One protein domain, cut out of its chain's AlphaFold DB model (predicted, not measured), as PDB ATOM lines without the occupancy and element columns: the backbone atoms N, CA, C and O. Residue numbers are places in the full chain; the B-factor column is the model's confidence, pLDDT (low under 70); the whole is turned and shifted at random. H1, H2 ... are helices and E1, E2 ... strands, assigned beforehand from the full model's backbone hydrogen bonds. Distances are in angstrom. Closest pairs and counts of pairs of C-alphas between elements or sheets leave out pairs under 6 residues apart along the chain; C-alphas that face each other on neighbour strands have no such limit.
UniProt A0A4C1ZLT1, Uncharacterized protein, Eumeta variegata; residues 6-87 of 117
ATOM      1  N   THR A   6      65.082  63.155  72.650       96.44
ATOM      2  CA  THR A   6      63.682  63.288  72.225       96.44
ATOM      3  C   THR A   6      63.267  62.156  71.296       96.44
ATOM      4  O   THR A   6      62.215  61.566  71.501       96.44
ATOM      5  N   LYS A   7      64.098  61.817  70.300       95.38
ATOM      6  CA  LYS A   7      63.795  60.726  69.371       95.38
ATOM      7  C   LYS A   7      63.710  59.380  70.095       95.38
ATOM      8  O   LYS A   7      62.759  58.647  69.864       95.38
ATOM      9  N   ALA A   8      64.647  59.099  71.001       94.25
ATOM     10  CA  ALA A   8      64.609  57.884  71.816       94.25
ATOM     11  C   ALA A   8      63.350  57.819  72.703       94.25
ATOM     12  O   ALA A   8      62.738  56.765  72.819       94.25
ATOM     13  N   GLY A   9      62.929  58.949  73.284       95.25
ATOM     14  CA  GLY A   9      61.694  59.024  74.070       95.25
ATOM     15  C   GLY A   9      60.432  58.781  73.238       95.25
ATOM     16  O   GLY A   9      59.544  58.061  73.681       95.25
ATOM     17  N   VAL A  10      60.362  59.333  72.021       96.69
ATOM     18  CA  VAL A  10      59.253  59.067  71.086       96.69
ATOM     19  C   VAL A  10      59.202  57.586  70.707       96.69
ATOM     20  O   VAL A  10      58.128  56.997  70.726       96.69
ATOM     21  N   GLU A  11      60.352  56.977  70.408       95.94
ATOM     22  CA  GLU A  11      60.439  55.549  70.073       95.94
ATOM     23  C   GLU A  11      59.984  54.655  71.240       95.94
ATOM     24  O   GLU A  11      59.224  53.718  71.013       95.94
ATOM     25  N   LEU A  12      60.367  54.973  72.484       95.19
ATOM     26  CA  LEU A  12      59.917  54.238  73.673       95.19
ATOM     27  C   LEU A  12      58.394  54.310  73.859       95.19
ATOM     28  O   LEU A  12      57.747  53.295  74.099       95.19
ATOM     29  N   ILE A  13      57.815  55.508  73.741       96.44
ATOM     30  CA  ILE A  13      56.367  55.702  73.895       96.44
ATOM     31  C   ILE A  13      55.603  54.930  72.815       96.44
ATOM     32  O   ILE A  13      54.595  54.298  73.122       96.44
ATOM     33  N   GLN A  14      56.096  54.942  71.574       97.06
ATOM     34  CA  GLN A  14      55.476  54.193  70.485       97.06
ATOM     35  C   GLN A  14      55.468  52.686  70.772       97.06
ATOM     36  O   GLN A  14      54.430  52.059  70.625       97.06
ATOM     37  N   GLN A  15      56.573  52.124  71.275       95.38
ATOM     38  CA  GLN A  15      56.644  50.699  71.627       95.38
ATOM     39  C   GLN A  15      55.629  50.292  72.706       95.38
ATOM     40  O   GLN A  15      55.104  49.182  72.666       95.38
ATOM     41  N   ILE A  16      55.339  51.182  73.661       95.88
ATOM     42  CA  ILE A  16      54.306  50.945  74.679       95.88
ATOM     43  C   ILE A  16      52.916  50.941  74.039       95.88
ATOM     44  O   ILE A  16      52.115  50.059  74.339       95.88
ATOM     45  N   PHE A  17      52.635  51.904  73.154       96.25
ATOM     46  CA  PHE A  17      51.358  51.961  72.440       96.25
ATOM     47  C   PHE A  17      51.136  50.731  71.562       96.25
ATOM     48  O   PHE A  17      50.067  50.137  71.645       96.25
ATOM     49  N   ASP A  18      52.146  50.315  70.801       96.75
ATOM     50  CA  ASP A  18      52.059  49.145  69.924       96.75
ATOM     51  C   ASP A  18      51.743  47.872  70.739       96.75
ATOM     52  O   ASP A  18      50.853  47.101  70.387       96.75
ATOM     53  N   ALA A  19      52.401  47.685  71.891       95.19
ATOM     54  CA  ALA A  19      52.112  46.566  72.789       95.19
ATOM     55  C   ALA A  19      50.671  46.607  73.328       95.19
ATOM     56  O   ALA A  19      50.003  45.576  73.383       95.19
ATOM     57  N   TRP A  20      50.172  47.789  73.699       95.38
ATOM     58  CA  TRP A  20      48.794  47.948  74.167       95.38
ATOM     59  C   TRP A  20      47.759  47.691  73.068       95.38
ATOM     60  O   TRP A  20      46.731  47.075  73.353       95.38
ATOM     61  N   GLU A  21      48.010  48.132  71.831       97.19
ATOM     62  CA  GLU A  21      47.137  47.854  70.681       97.19
ATOM     63  C   GLU A  21      47.030  46.348  70.408       97.19
ATOM     64  O   GLU A  21      45.934  45.842  70.152       97.19
ATOM     65  N   ASP A  22      48.127  45.614  70.589       97.00
ATOM     66  CA  ASP A  22      48.174  44.157  70.454       97.00
ATOM     67  C   ASP A  22      47.656  43.401  71.696       97.00
ATOM     68  O   ASP A  22      47.702  42.169  71.748       97.00
ATOM     69  N   SER A  23      47.120  44.112  72.699       95.75
ATOM     70  CA  SER A  23      46.675  43.545  73.984       95.75
ATOM     71  C   SER A  23      47.778  42.781  74.736       95.75
ATOM     72  O   SER A  23      47.499  41.825  75.464       95.75
ATOM     73  N   LEU A  24      49.034  43.192  74.551       94.88
ATOM     74  CA  LEU A  24      50.209  42.663  75.234       94.88
ATOM     75  C   LEU A  24      50.558  43.515  76.459       94.88
ATOM     76  O   LEU A  24      50.362  44.732  76.491       94.88
ATOM     77  N   ASP A  25      51.156  42.874  77.460       91.94
ATOM     78  CA  ASP A  25      51.724  43.573  78.606       91.94
ATOM     79  C   ASP A  25      53.041  44.264  78.216       91.94
ATOM     80  O   ASP A  25      53.990  43.622  77.759       91.94
ATOM     81  N   ALA A  26      53.127  45.576  78.443       91.81
ATOM     82  CA  ALA A  26      54.362  46.343  78.286       91.81
ATOM     83  C   ALA A  26      55.130  46.400  79.618       91.81
ATOM     84  O   ALA A  26      54.646  46.962  80.601       91.81
ATOM     85  N   ILE A  27      56.345  45.845  79.649       91.06
ATOM     86  CA  ILE A  27      57.262  45.913  80.798       91.06
ATOM     87  C   ILE A  27      58.581  46.520  80.324       91.06
ATOM     88  O   ILE A  27      59.162  46.043  79.352       91.06
ATOM     89  N   ASP A  28      59.074  47.527  81.048       86.56
ATOM     90  CA  ASP A  28      60.384  48.134  80.803       86.56
ATOM     91  C   ASP A  28      61.272  48.064  82.055       86.56
ATOM     92  O   ASP A  28      60.789  48.066  83.192       86.56
ATOM     93  N   VAL A  29      62.588  47.985  81.845       91.62
ATOM     94  CA  VAL A  29      63.601  47.891  82.902       91.62
ATOM     95  C   VAL A  29      64.571  49.057  82.767       91.62
ATOM     96  O   VAL A  29      65.488  49.048  81.946       91.62
ATOM     97  N   PHE A  30      64.403  50.051  83.637       89.44
ATOM     98  CA  PHE A  30      65.295  51.204  83.697       89.44
ATOM     99  C   PHE A  30      66.525  50.899  84.557       89.44
ATOM    100  O   PHE A  30      66.421  50.691  85.766       89.44
ATOM    101  N   CYS A  31      67.702  50.925  83.933       88.50
ATOM    102  CA  CYS A  31      68.989  50.740  84.601       88.50
ATOM    103  C   CYS A  31      69.884  51.961  84.379       88.50
ATOM    104  O   CYS A  31      70.195  52.300  83.237       88.50
ATOM    105  N   ASP A  32      70.355  52.573  85.466       87.81
ATOM    106  CA  ASP A  32      71.397  53.600  85.423       87.81
ATOM    107  C   ASP A  32      72.748  53.030  85.877       87.81
ATOM    108  O   ASP A  32      72.835  52.285  86.856       87.81
ATOM    109  N   LEU A  33      73.820  53.389  85.165       80.00
ATOM    110  CA  LEU A  33      75.188  53.036  85.540       80.00
ATOM    111  C   LEU A  33      75.847  54.225  86.236       80.00
ATOM    112  O   LEU A  33      76.423  55.109  85.596       80.00
ATOM    113  N   SER A  34      75.830  54.205  87.569       79.38
ATOM    114  CA  SER A  34      76.526  55.205  88.377       79.38
ATOM    115  C   SER A  34      78.016  55.243  88.039       79.38
ATOM    116  O   SER A  34      78.705  54.230  88.119       79.38
ATOM    117  N   LYS A  35      78.517  56.434  87.686       75.31
ATOM    118  CA  LYS A  35      79.935  56.680  87.364       75.31
ATOM    119  C   LYS A  35      80.508  55.680  86.353       75.31
ATOM    120  O   LYS A  35      81.626  55.208  86.525       75.31
ATOM    121  N   ALA A  36      79.763  55.380  85.288       74.44
ATOM    122  CA  ALA A  36      80.144  54.387  84.281       74.44
ATOM    123  C   ALA A  36      81.635  54.463  83.876       74.44
ATOM    124  O   ALA A  36      82.319  53.445  83.867       74.44
ATOM    125  N   PHE A  37      82.172  55.665  83.646       68.44
ATOM    126  CA  PHE A  37      83.578  55.867  83.267       68.44
ATOM    127  C   PHE A  37      84.610  55.565  84.366       68.44
ATOM    128  O   PHE A  37      85.724  55.182  84.026       68.44
ATOM    129  N   ASP A  38      84.245  55.662  85.646       70.50
ATOM    130  CA  ASP A  38      85.122  55.304  86.770       70.50
ATOM    131  C   ASP A  38      85.112  53.784  87.027       70.50
ATOM    132  O   ASP A  38      86.028  53.235  87.638       70.50
ATOM    133  N   CYS A  39      84.057  53.088  86.591       70.62
ATOM    134  CA  CYS A  39      83.817  51.682  86.917       70.62
ATOM    135  C   CYS A  39      84.320  50.689  85.858       70.62
ATOM    136  O   CYS A  39      84.378  49.487  86.131       70.62
ATOM    137  N   PHE A  40      84.672  51.134  84.648       75.62
ATOM    138  CA  PHE A  40      85.151  50.215  83.615       75.62
ATOM    139  C   PHE A  40      86.640  49.895  83.778       75.62
ATOM    140  O   PHE A  40      87.495  50.775  83.748       75.62
ATOM    141  N   HIS A  41      86.972  48.602  83.852       82.19
ATOM    142  CA  HIS A  41      88.361  48.152  83.775       82.19
ATOM    143  C   HIS A  41      88.954  48.514  82.407       82.19
ATOM    144  O   HIS A  41      88.447  48.074  81.369       82.19
ATOM    145  N   LEU A  42      90.066  49.251  82.402       83.06
ATOM    146  CA  LEU A  42      90.686  49.775  81.185       83.06
ATOM    147  C   LEU A  42      90.944  48.688  80.129       83.06
ATOM    148  O   LEU A  42      90.569  48.846  78.970       83.06
ATOM    149  N   GLY A  43      91.489  47.537  80.536       85.62
ATOM    150  CA  GLY A  43      91.733  46.409  79.627       85.62
ATOM    151  C   GLY A  43      90.478  45.923  78.879       85.62
ATOM    152  O   GLY A  43      90.575  45.478  77.737       85.62
ATOM    153  N   THR A  44      89.284  46.067  79.465       88.81
ATOM    154  CA  THR A  44      88.018  45.719  78.804       88.81
ATOM    155  C   THR A  44      87.678  46.713  77.699       88.81
ATOM    156  O   THR A  44      87.241  46.298  76.626       88.81
ATOM    157  N   VAL A  45      87.899  48.008  77.935       87.88
ATOM    158  CA  VAL A  45      87.663  49.068  76.942       87.88
ATOM    159  C   VAL A  45      88.613  48.902  75.759       87.88
ATOM    160  O   VAL A  45      88.161  48.875  74.618       87.88
ATOM    161  N   ILE A  46      89.903  48.687  76.024       90.00
ATOM    162  CA  ILE A  46      90.920  48.475  74.986       90.00
ATOM    163  C   ILE A  46      90.612  47.242  74.137       90.00
ATOM    164  O   ILE A  46      90.616  47.311  72.907       90.00
ATOM    165  N   ARG A  47      90.248  46.125  74.776       93.25
ATOM    166  CA  ARG A  47      89.868  44.905  74.058       93.25
ATOM    167  C   ARG A  47      88.628  45.110  73.185       93.25
ATOM    168  O   ARG A  47      88.587  44.601  72.068       93.25
ATOM    169  N   LYS A  48      87.635  45.870  73.661       93.38
ATOM    170  CA  LYS A  48      86.450  46.222  72.862       93.38
ATOM    171  C   LYS A  48      86.804  47.126  71.682       93.38
ATOM    172  O   LYS A  48      86.332  46.873  70.582       93.38
ATOM    173  N   LEU A  49      87.643  48.141  71.883       93.38
ATOM    174  CA  LEU A  49      88.096  49.028  70.807       93.38
ATOM    175  C   LEU A  49      88.806  48.243  69.699       93.38
ATOM    176  O   LEU A  49      88.465  48.406  68.527       93.38
ATOM    177  N   ASN A  50      89.712  47.337  70.072       95.25
ATOM    178  CA  ASN A  50      90.383  46.447  69.127       95.25
ATOM    179  C   ASN A  50      89.388  45.547  68.375       95.25
ATOM    180  O   ASN A  50      89.447  45.457  67.152       95.25
ATOM    181  N   HIS A  51      88.418  44.961  69.088       96.50
ATOM    182  CA  HIS A  51      87.360  44.141  68.492       96.50
ATOM    183  C   HIS A  51      86.504  44.907  67.469       96.50
ATOM    184  O   HIS A  51      86.148  44.349  66.436       96.50
ATOM    185  N   TYR A  52      86.215  46.190  67.712       96.19
ATOM    186  CA  TYR A  52      85.498  47.056  66.764       96.19
ATOM    187  C   TYR A  52      86.389  47.626  65.643       96.19
ATOM    188  O   TYR A  52      85.935  48.461  64.863       96.19
ATOM    189  N   GLY A  53      87.646  47.184  65.536       94.62
ATOM    190  CA  GLY A  53      88.554  47.539  64.443       94.62
ATOM    191  C   GLY A  53      89.455  48.745  64.711       94.62
ATOM    192  O   GLY A  53      90.234  49.129  63.836       94.62
ATOM    193  N   VAL A  54      89.421  49.332  65.911       93.81
ATOM    194  CA  VAL A  54      90.369  50.387  66.288       93.81
ATOM    195  C   VAL A  54      91.709  49.743  66.631       93.81
ATOM    196  O   VAL A  54      91.858  49.104  67.668       93.81
ATOM    197  N   THR A  55      92.700  49.902  65.757       92.56
ATOM    198  CA  THR A  55      94.012  49.242  65.877       92.56
ATOM    199  C   THR A  55      95.165  50.224  65.642       92.56
ATOM    200  O   THR A  55      94.952  51.416  65.400       92.56
ATOM    201  N   GLY A  56      96.409  49.749  65.765       88.81
ATOM    202  CA  GLY A  56      97.610  50.523  65.448       88.81
ATOM    203  C   GLY A  56      97.749  51.813  66.263       88.81
ATOM    204  O   GLY A  56      97.466  51.851  67.460       88.81
ATOM    205  N   ARG A  57      98.181  52.895  65.604       87.75
ATOM    206  CA  ARG A  57      98.466  54.187  66.255       87.75
ATOM    207  C   ARG A  57      97.248  54.794  66.955       87.75
ATOM    208  O   ARG A  57      97.401  55.362  68.030       87.75
ATOM    209  N   SER A  58      96.050  54.650  66.389       87.69
ATOM    210  CA  SER A  58      94.813  55.127  67.022       87.69
ATOM    211  C   SER A  58      94.499  54.399  68.326       87.69
ATOM    212  O   SER A  58      94.060  55.039  69.277       87.69
ATOM    213  N   LEU A  59      94.763  53.089  68.399       88.38
ATOM    214  CA  LEU A  59      94.557  52.324  69.629       88.38
ATOM    215  C   LEU A  59      95.562  52.740  70.709       88.38
ATOM    216  O   LEU A  59      95.146  53.039  71.819       88.38
ATOM    217  N   GLY A  60      96.846  52.874  70.359       84.75
ATOM    218  CA  GLY A  60      97.875  53.330  71.303       84.75
ATOM    219  C   GLY A  60      97.626  54.743  71.850       84.75
ATOM    220  O   GLY A  60      97.868  55.008  73.025       84.75
ATOM    221  N   LEU A  61      97.080  55.651  71.029       83.44
ATOM    222  CA  LEU A  61      96.670  56.983  71.489       83.44
ATOM    223  C   LEU A  61      95.497  56.917  72.475       83.44
ATOM    224  O   LEU A  61      95.506  57.627  73.481       83.44
ATOM    225  N   LEU A  62      94.497  56.072  72.208       85.56
ATOM    226  CA  LEU A  62      93.357  55.884  73.108       85.56
ATOM    227  C   LEU A  62      93.774  55.193  74.410       85.56
ATOM    228  O   LEU A  62      93.321  55.603  75.472       85.56
ATOM    229  N   GLU A  63      94.672  54.211  74.348       85.19
ATOM    230  CA  GLU A  63      95.295  53.599  75.525       85.19
ATOM    231  C   GLU A  63      95.974  54.658  76.392       85.19
ATOM    232  O   GLU A  63      95.631  54.804  77.561       85.19
ATOM    233  N   PHE A  64      96.859  55.470  75.811       80.44
ATOM    234  CA  PHE A  64      97.534  56.544  76.538       80.44
ATOM    235  C   PHE A  64      96.564  57.587  77.115       80.44
ATOM    236  O   PHE A  64      96.778  58.119  78.204       80.44
ATOM    237  N   TYR A  65      95.490  57.901  76.389       79.38
ATOM    238  CA  TYR A  65      94.487  58.856  76.845       79.38
ATOM    239  C   TYR A  65      93.700  58.340  78.056       79.38
ATOM    240  O   TYR A  65      93.493  59.111  78.997       79.38
ATOM    241  N   LEU A  66      93.300  57.062  78.016       77.94
ATOM    242  CA  LEU A  66      92.436  56.398  78.996       77.94
ATOM    243  C   LEU A  66      93.185  55.849  80.220       77.94
ATOM    244  O   LEU A  66      92.560  55.622  81.253       77.94
ATOM    245  N   ILE A  67      94.501  55.629  80.135       74.25
ATOM    246  CA  ILE A  67      95.333  55.404  81.321       74.25
ATOM    247  C   ILE A  67      95.313  56.706  82.131       74.25
ATOM    248  O   ILE A  67      95.974  57.681  81.776       74.25
ATOM    249  N   GLU A  68      94.546  56.740  83.221       61.06
ATOM    250  CA  GLU A  68      94.750  57.727  84.278       61.06
ATOM    251  C   GLU A  68      96.093  57.417  84.954       61.06
ATOM    252  O   GLU A  68      96.216  56.381  85.614       61.06
ATOM    253  N   PRO A  69      97.129  58.269  84.840       53.03
ATOM    254  CA  PRO A  69      98.315  58.093  85.648       53.03
ATOM    255  C   PRO A  69      97.954  58.592  87.044       53.03
ATOM    256  O   PRO A  69      97.938  59.796  87.317       53.03
ATOM    257  N   VAL A  70      97.656  57.663  87.950       42.97
ATOM    258  CA  VAL A  70      97.871  57.910  89.373       42.97
ATOM    259  C   VAL A  70      99.354  58.243  89.524       42.97
ATOM    260  O   VAL A  70     100.214  57.372  89.453       42.97
ATOM    261  N   GLY A  71      99.651  59.529  89.689       37.00
ATOM    262  CA  GLY A  71     100.992  60.009  89.993       37.00
ATOM    263  C   GLY A  71     101.774  60.513  88.781       37.00
ATOM    264  O   GLY A  71     102.076  59.797  87.835       37.00
ATOM    265  N   ARG A  72     102.144  61.790  88.876       41.38
ATOM    266  CA  ARG A  72     103.174  62.505  88.116       41.38
ATOM    267  C   ARG A  72     104.355  61.581  87.752       41.38
ATOM    268  O   ARG A  72     105.170  61.277  88.617       41.38
ATOM    269  N   GLN A  73     104.485  61.189  86.486       38.62
ATOM    270  CA  GLN A  73     105.712  60.583  85.964       38.62
ATOM    271  C   GLN A  73     106.395  61.585  85.033       38.62
ATOM    272  O   GLN A  73     105.879  61.916  83.967       38.62
ATOM    273  N   ALA A  74     107.543  62.103  85.473       41.28
ATOM    274  CA  ALA A  74     108.492  62.763  84.587       41.28
ATOM    275  C   ALA A  74     109.080  61.678  83.682       41.28
ATOM    276  O   ALA A  74     109.730  60.753  84.167       41.28
ATOM    277  N   GLY A  75     108.791  61.748  82.388       44.28
ATOM    278  CA  GLY A  75     109.463  60.923  81.399       44.28
ATOM    279  C   GLY A  75     110.541  61.745  80.707       44.28
ATOM    280  O   GLY A  75     110.351  62.929  80.436       44.28
ATOM    281  N   ALA A  76     111.679  61.117  80.434       41.59
ATOM    282  CA  ALA A  76     112.690  61.651  79.538       41.59
ATOM    283  C   ALA A  76     112.581  60.885  78.218       41.59
ATOM    284  O   ALA A  76     112.646  59.655  78.211       41.59
ATOM    285  N   ALA A  77     112.401  61.595  77.106       43.00
ATOM    286  CA  ALA A  77     112.497  61.003  75.777       43.00
ATOM    287  C   ALA A  77     113.855  61.366  75.165       43.00
ATOM    288  O   ALA A  77     114.255  62.532  75.172       43.00
ATOM    289  N   LEU A  78     114.554  60.365  74.626       37.97
ATOM    290  CA  LEU A  78     115.721  60.562  73.773       37.97
ATOM    291  C   LEU A  78     115.247  60.591  72.320       37.97
ATOM    292  O   LEU A  78     114.877  59.561  71.762       37.97
ATOM    293  N   LEU A  79     115.268  61.770  71.705       40.84
ATOM    294  CA  LEU A  79     115.040  61.937  70.271       40.84
ATOM    295  C   LEU A  79     116.302  62.558  69.679       40.84
ATOM    296  O   LEU A  79     116.695  63.654  70.067       40.84
ATOM    297  N   ASN A  80     116.963  61.842  68.767       39.06
ATOM    298  CA  ASN A  80     118.132  62.333  68.027       39.06
ATOM    299  C   ASN A  80     119.235  62.950  68.918       39.06
ATOM    300  O   ASN A  80     119.708  64.049  68.643       39.06
ATOM    301  N   ASN A  81     119.643  62.253  69.989       47.94
ATOM    302  CA  ASN A  81     120.645  62.716  70.969       47.94
ATOM    303  C   ASN A  81     120.285  63.996  71.748       47.94
ATOM    304  O   ASN A  81     121.152  64.574  72.404       47.94
ATOM    305  N   VAL A  82     119.024  64.423  71.730       43.97
ATOM    306  CA  VAL A  82     118.529  65.511  72.576       43.97
ATOM    307  C   VAL A  82     117.701  64.908  73.706       43.97
ATOM    308  O   VAL A  82     116.701  64.229  73.466       43.97
ATOM    309  N   THR A  83     118.126  65.147  74.946       42.72
ATOM    310  CA  THR A  83     117.326  64.890  76.146       42.72
ATOM    311  C   THR A  83     116.270  65.982  76.256       42.72
ATOM    312  O   THR A  83     116.581  67.127  76.579       42.72
ATOM    313  N   ALA A  84     115.018  65.635  75.972       46.41
ATOM    314  CA  ALA A  84     113.885  66.504  76.253       46.41
ATOM    315  C   ALA A  84     113.220  66.030  77.551       46.41
ATOM    316  O   ALA A  84     112.623  64.952  77.598       46.41
ATOM    317  N   GLU A  85     113.345  66.830  78.610       45.66
ATOM    318  CA  GLU A  85     112.537  66.664  79.818       45.66
ATOM    319  C   GLU A  85     111.155  67.256  79.557       45.66
ATOM    320  O   GLU A  85     111.030  68.436  79.228       45.66
ATOM    321  N   TYR A  86     110.113  66.439  79.696       46.44
ATOM    322  CA  TYR A  86     108.739  66.904  79.574       46.44
ATOM    323  C   TYR A  86     107.996  66.732  80.899       46.44
ATOM    324  O   TYR A  86     108.083  65.707  81.577       46.44
ATOM    325  N   SER A  87     107.228  67.754  81.269       37.38
ATOM    326  CA  SER A  87     106.324  67.730  82.412       37.38
ATOM    327  C   SER A  87     104.884  67.749  81.907       37.38
ATOM    328  O   SER A  87     104.367  68.771  81.463       37.38
TER     329      SER A  87
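Overview. This is residues 6 to 87 of the 117 residues of an uncharacterized protein of Eumeta variegata (UniProt A0A4C1ZLT1). The model is a drawn-out string of three separate pieces: the lone helix H1 toward one end, the helical hairpin of H3 and H4 between, and the small two-strand hairpin of E1 and E2 at the other end. A long stretch without a named element, residues 22 to 35, turns back after H1 and leads to the short helix H2, just before the helical hairpin. The 82 printed residues hold, along the chain, H1, H2, H3, H4, E1 and E2; the strands form an antiparallel sheet of order E1 - E2, and the class is mostly helix. The whole is extended, with a radius of gyration of the C-alphas of 23.2 A and spans of 76 by 27 by 23 A.

Along the chain. H1, residues 6 to 21, begins at C-alpha 6 (63.682, 63.288, 72.225) and is 22.7 A long. H2 is residues 36 to 39, 5.3 A. H3, residues 42 to 51, measures 14.3 A, and H4, residues 56 to 66, 15.6 A. E1, residues 75 to 79, is 12.5 A long; E2, residues 82 to 86, is 12.1 A and ends at C-alpha 86 (108.739, 66.904, 79.574).

Arrangement. H1 touches no helix and is apart from E1 and E2. H2 is apart from H3. H3 and H4 form a hairpin and touch, their closest C-alphas, of Ile 46 and Glu 63, 6.8 A apart, at a shallow tilt of 25 degrees, opposite ways. E1 and E2 form an antiparallel hairpin at 151 degrees, with N 82 and O 79 at 3.0 A. In H1, H3 and H4 every O i to N i+4 pair is within hydrogen-bond range; H2 is too short for one.

Size, cuts and confidence. The C-alphas of Ser 23 and Asn 81, the two farthest apart, are 76.5 A from each other. The printed part has no cut. The link from H1 to H2 is long. Residues 29 to 36 and 78 to 83 stand free. Residue 37 and residues 68 to 87 have pLDDT under 70.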